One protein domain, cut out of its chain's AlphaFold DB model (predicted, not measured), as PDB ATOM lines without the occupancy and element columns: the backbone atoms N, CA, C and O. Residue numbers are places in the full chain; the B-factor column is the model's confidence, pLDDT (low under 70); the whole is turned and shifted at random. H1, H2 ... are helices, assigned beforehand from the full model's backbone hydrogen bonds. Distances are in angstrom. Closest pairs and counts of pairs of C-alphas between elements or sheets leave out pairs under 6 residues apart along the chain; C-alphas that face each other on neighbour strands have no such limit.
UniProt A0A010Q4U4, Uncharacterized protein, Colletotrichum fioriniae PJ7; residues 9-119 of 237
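This is residues 9 to 119 of the 237 residues of an uncharacterized protein of Colletotrichum fioriniae PJ7 (UniProt A0A010Q4U4). One long helix, H1, runs through the middle, with the equally prominent H5 side by side with it and running the other way. On one side H4 crosses H1 almost at right angles, and on roughly the opposite side H2 comes in at a steep tilt, its last residue, Phe 54, near H1; the short H3 sits by H1, and the short H6 is by H2. The printed part has 111 residues with six named helices, H1 to H6 in chain order, and no named strand: the class is all helix. It is compact, with a radius of gyration of the C-alphas of 13.4 A, and spans 40 by 31 by 26 A.

H1 is residues 13 to 32, 28.2 A from first to last C-alpha, and begins with C-alpha 13 at (5.301, 20.948, 14.558). H2 is residues 41 to 54, 20.0 A long. H3 is residues 61 to 64, and H4 is residues 67 to 78, 16.0 A long. H5, residues 90 to 111, is the longest helix by residues and measures 30.8 A from C-alpha 90 at (31.698, 32.604, 1.515). H6, residues 114 to 118, ends with C-alpha 118 at (12.716, 4.560, 2.886).

H1 is the hub, touching four other helices. It touches H5 at a shallow tilt of 27 degrees, opposite ways, the closest C-alphas being those of Arg 15 and His 111, 6.6 A apart. With residues 13 to 21 alone it touches H4, about perpendicular at 84 degrees; the closest C-alphas, of Ala 17 and Leu 73, are 5.0 A apart. With residues 19 to 23 alone it touches H2 at a steep tilt of 67 degrees, opposite ways; the C-alphas of Ile 19 and Phe 54 come closest, at 6.5 A. With residues 16 to 23 alone it touches H3, closest at the C-alphas of Ile 19 and Trp 62, 6.2 A. The helix packing is mostly crossed, but only just. H2, with residues 46 to 50 alone, only just touches H6, with 3 pairs of C-alphas within 8 A, the closest those of Val 46 and Leu 116 at 6.7 A. H2 and H4 are apart. Every O i to N i+4 pair is within hydrogen-bond range in H1, H2, H5 and H6; in H4 7 of 8 are, and H3 is too short for such a pair.

The two C-alphas farthest apart, those of Val 10 and Leu 88, are 40.1 A apart. The printed part has no cut. The link from H4 to H5, 11 residues, is long. The mean pLDDT of the printed part is 86.8, and residues 34 to 35 and 80 to 88 are under 70.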
ATOM      1  N   THR A   9      -1.402  19.055   8.453       77.75
ATOM      2  CA  THR A   9      -1.948  19.121   9.819       77.75
ATOM      3  C   THR A   9      -1.804  17.827  10.626       77.75
ATOM      4  O   THR A   9      -1.904  17.871  11.847       77.75
ATOM      5  N   VAL A  10      -1.550  16.686   9.975       83.56
ATOM      6  CA  VAL A  10      -1.311  15.388  10.641       83.56
ATOM      7  C   VAL A  10       0.138  15.263  11.147       83.56
ATOM      8  O   VAL A  10       0.447  14.399  11.965       83.56
ATOM      9  N   LEU A  11       1.048  16.127  10.689       85.19
ATOM     10  CA  LEU A  11       2.436  16.152  11.141       85.19
ATOM     11  C   LEU A  11       2.603  17.142  12.298       85.19
ATOM     12  O   LEU A  11       2.270  18.318  12.173       85.19
ATOM     13  N   GLY A  12       3.184  16.674  13.405       90.31
ATOM     14  CA  GLY A  12       3.548  17.535  14.531       90.31
ATOM     15  C   GLY A  12       4.576  18.609  14.153       90.31
ATOM     16  O   GLY A  12       5.368  18.435  13.223       90.31
ATOM     17  N   GLU A  13       4.591  19.708  14.905       92.25
ATOM     18  CA  GLU A  13       5.301  20.948  14.558       92.25
ATOM     19  C   GLU A  13       6.797  20.746  14.297       92.25
ATOM     20  O   GLU A  13       7.284  21.189  13.262       92.25
ATOM     21  N   GLN A  14       7.498  19.943  15.107       92.81
ATOM     22  CA  GLN A  14       8.910  19.594  14.878       92.81
ATOM     23  C   GLN A  14       9.164  18.973  13.485       92.81
ATOM     24  O   GLN A  14      10.190  19.235  12.855       92.81
ATOM     25  N   ARG A  15       8.230  18.158  12.968       94.19
ATOM     26  CA  ARG A  15       8.333  17.550  11.628       94.19
ATOM     27  C   ARG A  15       8.086  18.589  10.532       94.19
ATOM     28  O   ARG A  15       8.789  18.590   9.523       94.19
ATOM     29  N   LEU A  16       7.135  19.501  10.738       94.94
ATOM     30  CA  LEU A  16       6.882  20.618   9.822       94.94
ATOM     31  C   LEU A  16       8.062  21.605   9.795       94.94
ATOM     32  O   LEU A  16       8.497  22.006   8.716       94.94
ATOM     33  N   ALA A  17       8.641  21.918  10.955       94.69
ATOM     34  CA  ALA A  17       9.846  22.728  11.091       94.69
ATOM     35  C   ALA A  17      11.042  22.090  10.367       94.69
ATOM     36  O   ALA A  17      11.749  22.780   9.631       94.69
ATOM     37  N   LEU A  18      11.229  20.766  10.474       95.44
ATOM     38  CA  LEU A  18      12.238  20.035   9.697       95.44
ATOM     39  C   LEU A  18      12.031  20.165   8.184       95.44
ATOM     40  O   LEU A  18      12.995  20.383   7.444       95.44
ATOM     41  N   ILE A  19      10.787  20.079   7.710       95.56
ATOM     42  CA  ILE A  19      10.452  20.275   6.291       95.56
ATOM     43  C   ILE A  19      10.790  21.707   5.843       95.56
ATOM     44  O   ILE A  19      11.440  21.889   4.807       95.56
ATOM     45  N   CYS A  20      10.441  22.717   6.643       94.94
ATOM     46  CA  CYS A  20      10.798  24.115   6.388       94.94
ATOM     47  C   CYS A  20      12.321  24.338   6.371       94.94
ATOM     48  O   CYS A  20      12.833  24.965   5.438       94.94
ATOM     49  N   LEU A  21      13.058  23.764   7.330       94.25
ATOM     50  CA  LEU A  21      14.522  23.838   7.399       94.25
ATOM     51  C   LEU A  21      15.170  23.189   6.172       94.25
ATOM     52  O   LEU A  21      16.100  23.751   5.597       94.25
ATOM     53  N   THR A  22      14.645  22.049   5.716       95.31
ATOM     54  CA  THR A  22      15.128  21.373   4.499       95.31
ATOM     55  C   THR A  22      14.999  22.285   3.275       95.31
ATOM     56  O   THR A  22      15.950  22.432   2.504       95.31
ATOM     57  N   ALA A  23      13.848  22.944   3.106       94.50
ATOM     58  CA  ALA A  23      13.615  23.866   1.997       94.50
ATOM     59  C   ALA A  23      14.530  25.105   2.061       94.50
ATOM     60  O   ALA A  23      15.080  25.528   1.039       94.50
ATOM     61  N   GLN A  24      14.741  25.654   3.261       91.94
ATOM     62  CA  GLN A  24      15.650  26.780   3.478       91.94
ATOM     63  C   GLN A  24      17.108  26.398   3.163       91.94
ATOM     64  O   GLN A  24      17.805  27.141   2.466       91.94
ATOM     65  N   LEU A  25      17.551  25.216   3.605       91.50
ATOM     66  CA  LEU A  25      18.879  24.685   3.301       91.50
ATOM     67  C   LEU A  25      19.061  24.442   1.804       91.50
ATOM     68  O   LEU A  25      20.073  24.866   1.256       91.50
ATOM     69  N   ALA A  26      18.083  23.851   1.115       92.00
ATOM     70  CA  ALA A  26      18.156  23.643  -0.331       92.00
ATOM     71  C   ALA A  26      18.290  24.963  -1.109       92.00
ATOM     72  O   ALA A  26      19.101  25.054  -2.033       92.00
ATOM     73  N   LYS A  27      17.558  26.009  -0.695       90.19
ATOM     74  CA  LYS A  27      17.722  27.365  -1.241       90.19
ATOM     75  C   LYS A  27      19.153  27.879  -1.026       90.19
ATOM     76  O   LYS A  27      19.789  28.298  -1.988       90.19
ATOM     77  N   LYS A  28      19.695  27.772   0.192       86.94
ATOM     78  CA  LYS A  28      21.053  28.249   0.525       86.94
ATOM     79  C   LYS A  28      22.174  27.442  -0.140       86.94
ATOM     80  O   LYS A  28      23.165  28.023  -0.573       86.94
ATOM     81  N   ILE A  29      22.018  26.129  -0.289       88.38
ATOM     82  CA  ILE A  29      22.948  25.265  -1.036       88.38
ATOM     83  C   ILE A  29      22.974  25.675  -2.515       88.38
ATOM     84  O   ILE A  29      24.050  25.797  -3.098       88.38
ATOM     85  N   LYS A  30      21.806  25.956  -3.113       86.75
ATOM     86  CA  LYS A  30      21.714  26.433  -4.501       86.75
ATOM     87  C   LYS A  30      22.342  27.819  -4.683       86.75
ATOM     88  O   LYS A  30      23.064  28.015  -5.653       86.75
ATOM     89  N   GLU A  31      22.091  28.751  -3.763       82.75
ATOM     90  CA  GLU A  31      22.673  30.106  -3.782       82.75
ATOM     91  C   GLU A  31      24.204  30.095  -3.632       82.75
ATOM     92  O   GLU A  31      24.884  30.897  -4.259       82.75
ATOM     93  N   THR A  32      24.753  29.185  -2.823       74.25
ATOM     94  CA  THR A  32      26.198  29.121  -2.531       74.25
ATOM     95  C   THR A  32      27.008  28.257  -3.496       74.25
ATOM     96  O   THR A  32      28.234  28.267  -3.436       74.25
ATOM     97  N   GLY A  33      26.359  27.445  -4.338       71.62
ATOM     98  CA  GLY A  33      27.038  26.507  -5.243       71.62
ATOM     99  C   GLY A  33      27.849  25.402  -4.543       71.62
ATOM    100  O   GLY A  33      28.579  24.657  -5.203       71.62
ATOM    101  N   VAL A  34      27.745  25.270  -3.213       68.81
ATOM    102  CA  VAL A  34      28.567  24.349  -2.417       68.81
ATOM    103  C   VAL A  34      28.120  22.904  -2.635       68.81
ATOM    104  O   VAL A  34      27.105  22.450  -2.101       68.81
ATOM    105  N   LYS A  35      28.941  22.144  -3.365       69.50
ATOM    106  CA  LYS A  35      28.735  20.705  -3.587       69.50
ATOM    107  C   LYS A  35      28.896  19.893  -2.290       69.50
ATOM    108  O   LYS A  35      28.064  19.039  -2.006       69.50
ATOM    109  N   ASP A  36      29.874  20.239  -1.450       75.19
ATOM    110  CA  ASP A  36      30.234  19.482  -0.234       75.19
ATOM    111  C   ASP A  36      29.565  20.041   1.038       75.19
ATOM    112  O   ASP A  36      30.225  20.478   1.985       75.19
ATOM    113  N   HIS A  37      28.234  20.087   1.055       79.88
ATOM    114  CA  HIS A  37      27.460  20.519   2.230       79.88
ATOM    115  C   HIS A  37      27.191  19.369   3.226       79.88
ATOM    116  O   HIS A  37      26.910  19.631   4.393       79.88
ATOM    117  N   PHE A  38      27.374  18.108   2.814       81.75
ATOM    118  CA  PHE A  38      27.441  16.936   3.697       81.75
ATOM    119  C   PHE A  38      28.818  16.269   3.607       81.75
ATOM    120  O   PHE A  38      29.277  15.956   2.514       81.75
ATOM    121  N   PHE A  39      29.435  15.965   4.752       80.00
ATOM    122  CA  PHE A  39      30.680  15.181   4.803       80.00
ATOM    123  C   PHE A  39      30.481  13.690   4.486       80.00
ATOM    124  O   PHE A  39      31.422  13.006   4.096       80.00
ATOM    125  N   VAL A  40      29.261  13.174   4.669       84.94
ATOM    126  CA  VAL A  40      28.925  11.758   4.484       84.94
ATOM    127  C   VAL A  40      27.950  11.630   3.319       84.94
ATOM    128  O   VAL A  40      26.843  12.169   3.364       84.94
ATOM    129  N   ALA A  41      28.330  10.872   2.287       86.00
ATOM    130  CA  ALA A  41      27.523  10.694   1.076       86.00
ATOM    131  C   ALA A  41      26.114  10.137   1.366       86.00
ATOM    132  O   ALA A  41      25.148  10.521   0.706       86.00
ATOM    133  N   ALA A  42      25.970   9.286   2.389       87.94
ATOM    134  CA  ALA A  42      24.671   8.790   2.841       87.94
ATOM    135  C   ALA A  42      23.735   9.927   3.292       87.94
ATOM    136  O   ALA A  42      22.573   9.935   2.901       87.94
ATOM    137  N   HIS A  43      24.234  10.931   4.025       91.38
ATOM    138  CA  HIS A  43      23.405  12.044   4.508       91.38
ATOM    139  C   HIS A  43      22.880  12.885   3.331       91.38
ATOM    140  O   HIS A  43      21.711  13.256   3.313       91.38
ATOM    141  N   SER A  44      23.709  13.096   2.297       90.38
ATOM    142  CA  SER A  44      23.285  13.752   1.050       90.38
ATOM    143  C   SER A  44      22.201  12.955   0.311       90.38
ATOM    144  O   SER A  44      21.239  13.541  -0.184       90.38
ATOM    145  N   ARG A  45      22.285  11.614   0.281       90.44
ATOM    146  CA  ARG A  45      21.216  10.762  -0.281       90.44
ATOM    147  C   ARG A  45      19.906  10.920   0.488       90.44
ATOM    148  O   ARG A  45      18.873  11.123  -0.146       90.44
ATOM    149  N   VAL A  46      19.951  10.896   1.824       93.00
ATOM    150  CA  VAL A  46      18.762  11.114   2.669       93.00
ATOM    151  C   VAL A  46      18.170  12.504   2.433       93.00
ATOM    152  O   VAL A  46      16.961  12.623   2.266       93.00
ATOM    153  N   PHE A  47      18.999  13.546   2.339       93.88
ATOM    154  CA  PHE A  47      18.552  14.916   2.066       93.88
ATOM    155  C   PHE A  47      17.886  15.066   0.695       93.88
ATOM    156  O   PHE A  47      16.796  15.624   0.598       93.88
ATOM    157  N   ASN A  48      18.487  14.507  -0.359       92.44
ATOM    158  CA  ASN A  48      17.912  14.540  -1.705       92.44
ATOM    159  C   ASN A  48      16.597  13.745  -1.789       92.44
ATOM    160  O   ASN A  48      15.626  14.221  -2.382       92.44
ATOM    161  N   PHE A  49      16.526  12.574  -1.146       93.12
ATOM    162  CA  PHE A  49      15.284  11.813  -1.008       93.12
ATOM    163  C   PHE A  49      14.212  12.625  -0.271       93.12
ATOM    164  O   PHE A  49      13.111  12.797  -0.794       93.12
ATOM    165  N   PHE A  50      14.542  13.194   0.890       94.44
ATOM    166  CA  PHE A  50      13.623  14.002   1.686       94.44
ATOM    167  C   PHE A  50      13.104  15.214   0.895       94.44
ATOM    168  O   PHE A  50      11.895  15.441   0.841       94.44
ATOM    169  N   LEU A  51      13.982  15.940   0.194       94.19
ATOM    170  CA  LEU A  51      13.587  17.024  -0.709       94.19
ATOM    171  C   LEU A  51      12.608  16.547  -1.786       94.19
ATOM    172  O   LEU A  51      11.577  17.189  -1.990       94.19
ATOM    173  N   SER A  52      12.894  15.415  -2.439       93.69
ATOM    174  CA  SER A  52      12.037  14.850  -3.494       93.69
ATOM    175  C   SER A  52      10.639  14.440  -3.016       93.69
ATOM    176  O   SER A  52       9.727  14.359  -3.834       93.69
ATOM    177  N   LYS A  53      10.459  14.188  -1.711       91.44
ATOM    178  CA  LYS A  53       9.186  13.753  -1.119       91.44
ATOM    179  C   LYS A  53       8.417  14.896  -0.455       91.44
ATOM    180  O   LYS A  53       7.219  15.023  -0.681       91.44
ATOM    181  N   PHE A  54       9.087  15.742   0.328       93.00
ATOM    182  CA  PHE A  54       8.420  16.707   1.212       93.00
ATOM    183  C   PHE A  54       8.493  18.167   0.756       93.00
ATOM    184  O   PHE A  54       7.741  18.987   1.284       93.00
ATOM    185  N   VAL A  55       9.357  18.505  -0.212       94.56
ATOM    186  CA  VAL A  55       9.611  19.904  -0.614       94.56
ATOM    187  C   VAL A  55       9.400  20.144  -2.109       94.56
ATOM    188  O   VAL A  55       8.609  21.009  -2.484       94.56
ATOM    189  N   ALA A  56      10.089  19.394  -2.971       93.50
ATOM    190  CA  ALA A  56      10.130  19.653  -4.409       93.50
ATOM    191  C   ALA A  56       8.775  19.503  -5.142       93.50
ATOM    192  O   ALA A  56       8.481  20.398  -5.948       93.50
ATOM    193  N   PRO A  57       7.945  18.461  -4.878       94.06
ATOM    194  CA  PRO A  57       6.671  18.258  -5.579       94.06
ATOM    195  C   PRO A  57       5.740  19.483  -5.521       94.06
ATOM    196  O   PRO A  57       5.815  20.252  -4.559       94.06
ATOM    197  N   PRO A  58       4.871  19.700  -6.526       89.38
ATOM    198  CA  PRO A  58       3.954  20.845  -6.571       89.38
ATOM    199  C   PRO A  58       2.868  20.790  -5.485       89.38
ATOM    200  O   PRO A  58       2.365  21.832  -5.076       89.38
ATOM    201  N   ASP A  59       2.566  19.596  -4.985       89.44
ATOM    202  CA  ASP A  59       1.598  19.285  -3.934       89.44
ATOM    203  C   ASP A  59       2.251  18.902  -2.591       89.44
ATOM    204  O   ASP A  59       1.592  18.408  -1.672       89.44
ATOM    205  N   SER A  60       3.562  19.131  -2.470       92.50
ATOM    206  CA  SER A  60       4.346  18.735  -1.304       92.50
ATOM    207  C   SER A  60       3.844  19.367  -0.005       92.50
ATOM    208  O   SER A  60       3.342  20.494   0.012       92.50
ATOM    209  N   VAL A  61       4.062  18.667   1.112       91.94
ATOM    210  CA  VAL A  61       3.739  19.147   2.467       91.94
ATOM    211  C   VAL A  61       4.266  20.568   2.690       91.94
ATOM    212  O   VAL A  61       3.527  21.425   3.164       91.94
ATOM    213  N   TRP A  62       5.505  20.860   2.270       94.69
ATOM    214  CA  TRP A  62       6.085  22.202   2.368       94.69
ATOM    215  C   TRP A  62       5.239  23.286   1.685       94.69
ATOM    216  O   TRP A  62       5.115  24.387   2.218       94.69
ATOM    217  N   ARG A  63       4.653  22.997   0.515       93.25
ATOM    218  CA  ARG A  63       3.831  23.964  -0.230       93.25
ATOM    219  C   ARG A  63       2.462  24.189   0.403       93.25
ATOM    220  O   ARG A  63       1.950  25.298   0.282       93.25
ATOM    221  N   GLN A  64       1.918  23.191   1.100       93.00
ATOM    222  CA  GLN A  64       0.638  23.293   1.808       93.00
ATOM    223  C   GLN A  64       0.709  24.195   3.056       93.00
ATOM    224  O   GLN A  64      -0.285  24.823   3.413       93.00
ATOM    225  N   ILE A  65       1.872  24.292   3.716       92.88
ATOM    226  CA  ILE A  65       2.058  25.160   4.893       92.88
ATOM    227  C   ILE A  65       1.965  26.641   4.452       92.88
ATOM    228  O   ILE A  65       2.692  27.023   3.532       92.88
ATOM    229  N   PRO A  66       1.150  27.507   5.088       93.19
ATOM    230  CA  PRO A  66       1.109  28.947   4.790       93.19
ATOM    231  C   PRO A  66       2.461  29.643   5.013       93.19
ATOM    232  O   PRO A  66       3.203  29.249   5.907       93.19
ATOM    233  N   HIS A  67       2.780  30.693   4.242       91.69
ATOM    234  CA  HIS A  67       4.104  31.341   4.280       91.69
ATOM    235  C   HIS A  67       4.532  31.772   5.690       91.69
ATOM    236  O   HIS A  67       5.598  31.361   6.137       91.69
ATOM    237  N   ASN A  68       3.683  32.525   6.395       92.50
ATOM    238  CA  ASN A  68       3.971  33.029   7.742       92.50
ATOM    239  C   ASN A  68       4.266  31.862   8.697       92.50
ATOM    240  O   ASN A  68       5.345  31.805   9.267       92.50
ATOM    241  N   LYS A  69       3.418  30.821   8.689       93.25
ATOM    242  CA  LYS A  69       3.630  29.599   9.482       93.25
ATOM    243  C   LYS A  69       4.956  28.885   9.177       93.25
ATOM    244  O   LYS A  69       5.493  28.214  10.051       93.25
ATOM    245  N   ARG A  70       5.525  29.010   7.968       93.50
ATOM    246  CA  ARG A  70       6.879  28.486   7.673       93.50
ATOM    247  C   ARG A  70       7.980  29.305   8.345       93.50
ATOM    248  O   ARG A  70       9.029  28.734   8.621       93.50
ATOM    249  N   GLN A  71       7.774  30.607   8.535       90.69
ATOM    250  CA  GLN A  71       8.698  31.486   9.254       90.69
ATOM    251  C   GLN A  71       8.600  31.213  10.754       90.69
ATOM    252  O   GLN A  71       9.621  30.877  11.341       90.69
ATOM    253  N   ASP A  72       7.387  31.199  11.312       92.00
ATOM    254  CA  ASP A  72       7.118  30.887  12.724       92.00
ATOM    255  C   ASP A  72       7.789  29.550  13.124       92.00
ATOM    256  O   ASP A  72       8.686  29.514  13.964       92.00
ATOM    257  N   LEU A  73       7.508  28.465  12.384       93.56
ATOM    258  CA  LEU A  73       8.127  27.142  12.594       93.56
ATOM    259  C   LEU A  73       9.664  27.128  12.471       93.56
ATOM    260  O   LEU A  73      10.318  26.237  13.018       93.56
ATOM    261  N   LEU A  74      10.260  28.049  11.709       91.12
ATOM    262  CA  LEU A  74      11.716  28.181  11.619       91.12
ATOM    263  C   LEU A  74      12.282  29.000  12.778       91.12
ATOM    264  O   LEU A  74      13.381  28.696  13.230       91.12
ATOM    265  N   GLU A  75      11.573  30.015  13.255       89.69
ATOM    266  CA  GLU A  75      12.024  30.878  14.346       89.69
ATOM    267  C   GLU A  75      11.881  30.182  15.706       89.69
ATOM    268  O   GLU A  75      12.838  30.195  16.485       89.69
ATOM    269  N   ASP A  76      10.784  29.457  15.932       91.31
ATOM    270  CA  ASP A  76      10.519  28.710  17.169       91.31
ATOM    271  C   ASP A  76      11.503  27.547  17.378       91.31
ATOM    272  O   ASP A  76      12.080  27.381  18.454       91.31
ATOM    273  N   HIS A  77      11.745  26.741  16.337       89.94
ATOM    274  CA  HIS A  77      12.574  25.530  16.440       89.94
ATOM    275  C   HIS A  77      14.036  25.747  16.020       89.94
ATOM    276  O   HIS A  77      14.932  25.012  16.449       89.94
ATOM    277  N   TYR A  78      14.305  26.741  15.168       86.00
ATOM    278  CA  TYR A  78      15.611  26.965  14.548       86.00
ATOM    279  C   TYR A  78      15.960  28.461  14.463       86.00
ATOM    280  O   TYR A  78      16.465  28.912  13.438       86.00
ATOM    281  N   SER A  79      15.801  29.226  15.548       75.12
ATOM    282  CA  SER A  79      15.995  30.698  15.625       75.12
ATOM    283  C   SER A  79      17.357  31.229  15.137       75.12
ATOM    284  O   SER A  79      17.556  32.425  14.955       75.12
ATOM    285  N   SER A  80      18.332  30.343  14.917       65.88
ATOM    286  CA  SER A  80      19.652  30.644  14.343       65.88
ATOM    287  C   SER A  80      19.779  30.306  12.845       65.88
ATOM    288  O   SER A  80      20.861  30.439  12.277       65.88
ATOM    289  N   ALA A  81      18.723  29.800  12.207       58.22
ATOM    290  CA  ALA A  81      18.652  29.461  10.784       58.22
ATOM    291  C   ALA A  81      18.003  30.579   9.953       58.22
ATOM    292  O   ALA A  81      18.281  30.681   8.765       58.22
ATOM    293  N   SER A  82      17.223  31.483  10.547       58.75
ATOM    294  CA  SER A  82      16.825  32.754   9.913       58.75
ATOM    295  C   SER A  82      18.050  33.602   9.509       58.75
ATOM    296  O   SER A  82      18.101  34.160   8.414       58.75
ATOM    297  N   ASN A  83      19.096  33.594  10.340       61.62
ATOM    298  CA  ASN A  83      20.268  34.475  10.261       61.62
ATOM    299  C   ASN A  83      21.362  34.069   9.246       61.62
ATOM    300  O   ASN A  83      22.543  34.314   9.479       61.62
ATOM    301  N   PHE A  84      21.018  33.502   8.082       63.62
ATOM    302  CA  PHE A  84      21.999  33.266   6.998       63.62
ATOM    303  C   PHE A  84      22.581  34.561   6.382       63.62
ATOM    304  O   PHE A  84      23.455  34.487   5.521       63.62
ATOM    305  N   THR A  85      22.083  35.732   6.779       57.41
ATOM    306  CA  THR A  85      22.371  37.052   6.198       57.41
ATOM    307  C   THR A  85      23.580  37.784   6.788       57.41
ATOM    308  O   THR A  85      24.053  38.715   6.147       57.41
ATOM    309  N   SER A  86      24.115  37.403   7.958       59.50
ATOM    310  CA  SER A  86      25.167  38.191   8.640       59.50
ATOM    311  C   SER A  86      26.622  37.804   8.311       59.50
ATOM    312  O   SER A  86      27.551  38.260   8.978       59.50
ATOM    313  N   TYR A  87      26.857  36.956   7.303       62.59
ATOM    314  CA  TYR A  87      28.184  36.377   7.055       62.59
ATOM    315  C   TYR A  87      28.995  37.132   6.001       62.59
ATOM    316  O   TYR A  87      28.737  37.039   4.806       62.59
ATOM    317  N   LEU A  88      30.060  37.787   6.466       58.19
ATOM    318  CA  LEU A  88      31.011  38.582   5.677       58.19
ATOM    319  C   LEU A  88      31.932  37.766   4.738       58.19
ATOM    320  O   LEU A  88      32.811  38.340   4.103       58.19
ATOM    321  N   SER A  89      31.798  36.435   4.659       78.94
ATOM    322  CA  SER A  89      32.592  35.610   3.731       78.94
ATOM    323  C   SER A  89      31.899  34.311   3.312       78.94
ATOM    324  O   SER A  89      31.218  33.655   4.109       78.94
ATOM    325  N   GLU A  90      32.166  33.882   2.075       79.25
ATOM    326  CA  GLU A  90      31.698  32.604   1.515       79.25
ATOM    327  C   GLU A  90      32.110  31.401   2.374       79.25
ATOM    328  O   GLU A  90      31.333  30.469   2.577       79.25
ATOM    329  N   GLN A  91      33.325  31.426   2.937       81.06
ATOM    330  CA  GLN A  91      33.826  30.344   3.785       81.06
ATOM    331  C   GLN A  91      33.057  30.251   5.116       81.06
ATOM    332  O   GLN A  91      32.817  29.144   5.608       81.06
ATOM    333  N   GLY A  92      32.647  31.388   5.690       82.19
ATOM    334  CA  GLY A  92      31.774  31.429   6.866       82.19
ATOM    335  C   GLY A  92      30.397  30.838   6.564       82.19
ATOM    336  O   GLY A  92      29.925  29.960   7.292       82.19
ATOM    337  N   LEU A  93      29.809  31.234   5.433       80.56
ATOM    338  CA  LEU A  93      28.520  30.722   4.973       80.56
ATOM    339  C   LEU A  93      28.569  29.210   4.671       80.56
ATOM    340  O   LEU A  93      27.702  28.475   5.148       80.56
ATOM    341  N   LYS A  94      29.619  28.711   3.994       82.94
ATOM    342  CA  LYS A  94      29.850  27.266   3.782       82.94
ATOM    343  C   LYS A  94      29.891  26.509   5.113       82.94
ATOM    344  O   LYS A  94      29.169  25.526   5.271       82.94
ATOM    345  N   LYS A  95      30.674  26.983   6.093       84.38
ATOM    346  CA  LYS A  95      30.760  26.363   7.431       84.38
ATOM    347  C   LYS A  95      29.397  26.305   8.132       84.38
ATOM    348  O   LYS A  95      29.078  25.271   8.723       84.38
ATOM    349  N   LEU A  96      28.583  27.365   8.053       84.25
ATOM    350  CA  LEU A  96      27.236  27.357   8.635       84.25
ATOM    351  C   LEU A  96      26.313  26.355   7.933       84.25
ATOM    352  O   LEU A  96      25.661  25.565   8.617       84.25
ATOM    353  N   VAL A  97      26.260  26.367   6.596       86.69
ATOM    354  CA  VAL A  97      25.415  25.445   5.815       86.69
ATOM    355  C   VAL A  97      25.770  23.996   6.141       86.69
ATOM    356  O   VAL A  97      24.874  23.221   6.473       86.69
ATOM    357  N   THR A  98      27.059  23.643   6.166       87.75
ATOM    358  CA  THR A  98      27.512  22.297   6.545       87.75
ATOM    359  C   THR A  98      27.137  21.944   7.992       87.75
ATOM    360  O   THR A  98      26.615  20.857   8.236       87.75
ATOM    361  N   LYS A  99      27.315  22.860   8.959       88.88
ATOM    362  CA  LYS A  99      26.898  22.638  10.361       88.88
ATOM    363  C   LYS A  99      25.389  22.383  10.471       88.88
ATOM    364  O   LYS A  99      24.970  21.479  11.193       88.88
ATOM    365  N   ARG A 100      24.578  23.160   9.750       88.44
ATOM    366  CA  ARG A 100      23.115  23.021   9.709       88.44
ATOM    367  C   ARG A 100      22.671  21.736   9.012       88.44
ATOM    368  O   ARG A 100      21.749  21.102   9.503       88.44
ATOM    369  N   CYS A 101      23.344  21.322   7.940       91.38
ATOM    370  CA  CYS A 101      23.109  20.040   7.269       91.38
ATOM    371  C   CYS A 101      23.388  18.849   8.204       91.38
ATOM    372  O   CYS A 101      22.579  17.924   8.273       91.38
ATOM    373  N   SER A 102      24.469  18.897   8.991       90.88
ATOM    374  CA  SER A 102      24.725  17.893  10.035       90.88
ATOM    375  C   SER A 102      23.650  17.901  11.127       90.88
ATOM    376  O   SER A 102      23.133  16.840  11.460       90.88
ATOM    377  N   GLN A 103      23.264  19.074  11.649       92.25
ATOM    378  CA  GLN A 103      22.198  19.177  12.658       92.25
ATOM    379  C   GLN A 103      20.865  18.621  12.133       92.25
ATOM    380  O   GLN A 103      20.224  17.829  12.813       92.25
ATOM    381  N   TRP A 104      20.476  19.002  10.913       94.62
ATOM    382  CA  TRP A 104      19.276  18.507  10.240       94.62
ATOM    383  C   TRP A 104      19.257  16.974  10.168       94.62
ATOM    384  O   TRP A 104      18.227  16.364  10.434       94.62
ATOM    385  N   PHE A 105      20.392  16.331   9.878       94.88
ATOM    386  CA  PHE A 105      20.446  14.872   9.787       94.88
ATOM    387  C   PHE A 105      20.244  14.175  11.145       94.88
ATOM    388  O   PHE A 105      19.557  13.156  11.212       94.88
ATOM    389  N   GLU A 106      20.782  14.728  12.235       94.44
ATOM    390  CA  GLU A 106      20.530  14.202  13.587       94.44
ATOM    391  C   GLU A 106      19.066  14.402  14.018       94.44
ATOM    392  O   GLU A 106      18.460  13.507  14.607       94.44
ATOM    393  N   GLU A 107      18.456  15.529  13.649       94.50
ATOM    394  CA  GLU A 107      17.029  15.781  13.876       94.50
ATOM    395  C   GLU A 107      16.132  14.811  13.081       94.50
ATOM    396  O   GLU A 107      15.133  14.328  13.617       94.50
ATOM    397  N   ILE A 108      16.506  14.440  11.846       95.12
ATOM    398  CA  ILE A 108      15.813  13.390  11.077       95.12
ATOM    399  C   ILE A 108      15.848  12.051  11.822       95.12
ATOM    400  O   ILE A 108      14.793  11.441  11.977       95.12
ATOM    401  N   LYS A 109      17.003  11.615  12.353       94.19
ATOM    402  CA  LYS A 109      17.079  10.377  13.164       94.19
ATOM    403  C   LYS A 109      16.133  10.409  14.364       94.19
ATOM    404  O   LYS A 109      15.583   9.376  14.732       94.19
ATOM    405  N   ARG A 110      15.974  11.576  14.991       94.69
ATOM    406  CA  ARG A 110      15.188  11.738  16.219       94.69
ATOM    407  C   ARG A 110      13.687  11.854  15.966       94.69
ATOM    408  O   ARG A 110      12.903  11.328  16.749       94.69
ATOM    409  N   HIS A 111      13.288  12.559  14.910       93.62
ATOM    410  CA  HIS A 111      11.897  12.976  14.711       93.62
ATOM    411  C   HIS A 111      11.220  12.356  13.490       93.62
ATOM    412  O   HIS A 111       9.990  12.294  13.472       93.62
ATOM    413  N   MET A 112      11.983  11.882  12.500       93.31
ATOM    414  CA  MET A 112      11.484  11.182  11.309       93.31
ATOM    415  C   MET A 112      12.388   9.985  10.911       93.31
ATOM    416  O   MET A 112      12.829   9.910   9.757       93.31
ATOM    417  N   PRO A 113      12.707   9.050  11.836       92.62
ATOM    418  CA  PRO A 113      13.589   7.911  11.556       92.62
ATOM    419  C   PRO A 113      13.088   7.022  10.411       92.62
ATOM    420  O   PRO A 113      13.906   6.421   9.715       92.62
ATOM    421  N   GLU A 114      11.775   6.978  10.161       91.06
ATOM    422  CA  GLU A 114      11.163   6.238   9.051       91.06
ATOM    423  C   GLU A 114      11.779   6.584   7.684       91.06
ATOM    424  O   GLU A 114      11.911   5.718   6.820       91.06
ATOM    425  N   ILE A 115      12.245   7.823   7.499       89.06
ATOM    426  CA  ILE A 115      12.880   8.274   6.257       89.06
ATOM    427  C   ILE A 115      14.170   7.504   5.979       89.06
ATOM    428  O   ILE A 115      14.457   7.205   4.823       89.06
ATOM    429  N   LEU A 116      14.931   7.152   7.015       89.12
ATOM    430  CA  LEU A 116      16.230   6.491   6.874       89.12
ATOM    431  C   LEU A 116      16.105   5.092   6.257       89.12
ATOM    432  O   LEU A 116      17.015   4.664   5.553       89.12
ATOM    433  N   PHE A 117      14.969   4.423   6.471       86.12
ATOM    434  CA  PHE A 117      14.652   3.109   5.903       86.12
ATOM    435  C   PHE A 117      13.997   3.191   4.514       86.12
ATOM    436  O   PHE A 117      14.019   2.219   3.764       86.12
ATOM    437  N   LEU A 118      13.406   4.340   4.164       87.38
ATOM    438  CA  LEU A 118      12.716   4.560   2.886       87.38
ATOM    439  C   LEU A 118      13.626   5.105   1.776       87.38
ATOM    440  O   LEU A 118      13.216   5.134   0.614       87.38
ATOM    441  N   VAL A 119      14.841   5.547   2.111       84.81
ATOM    442  CA  VAL A 119      15.860   5.944   1.130       84.81
ATOM    443  C   VAL A 119      16.277   4.698   0.345       84.81
ATOM    444  O   VAL A 119      16.845   3.788   0.946       84.81
TER     445      VAL A 119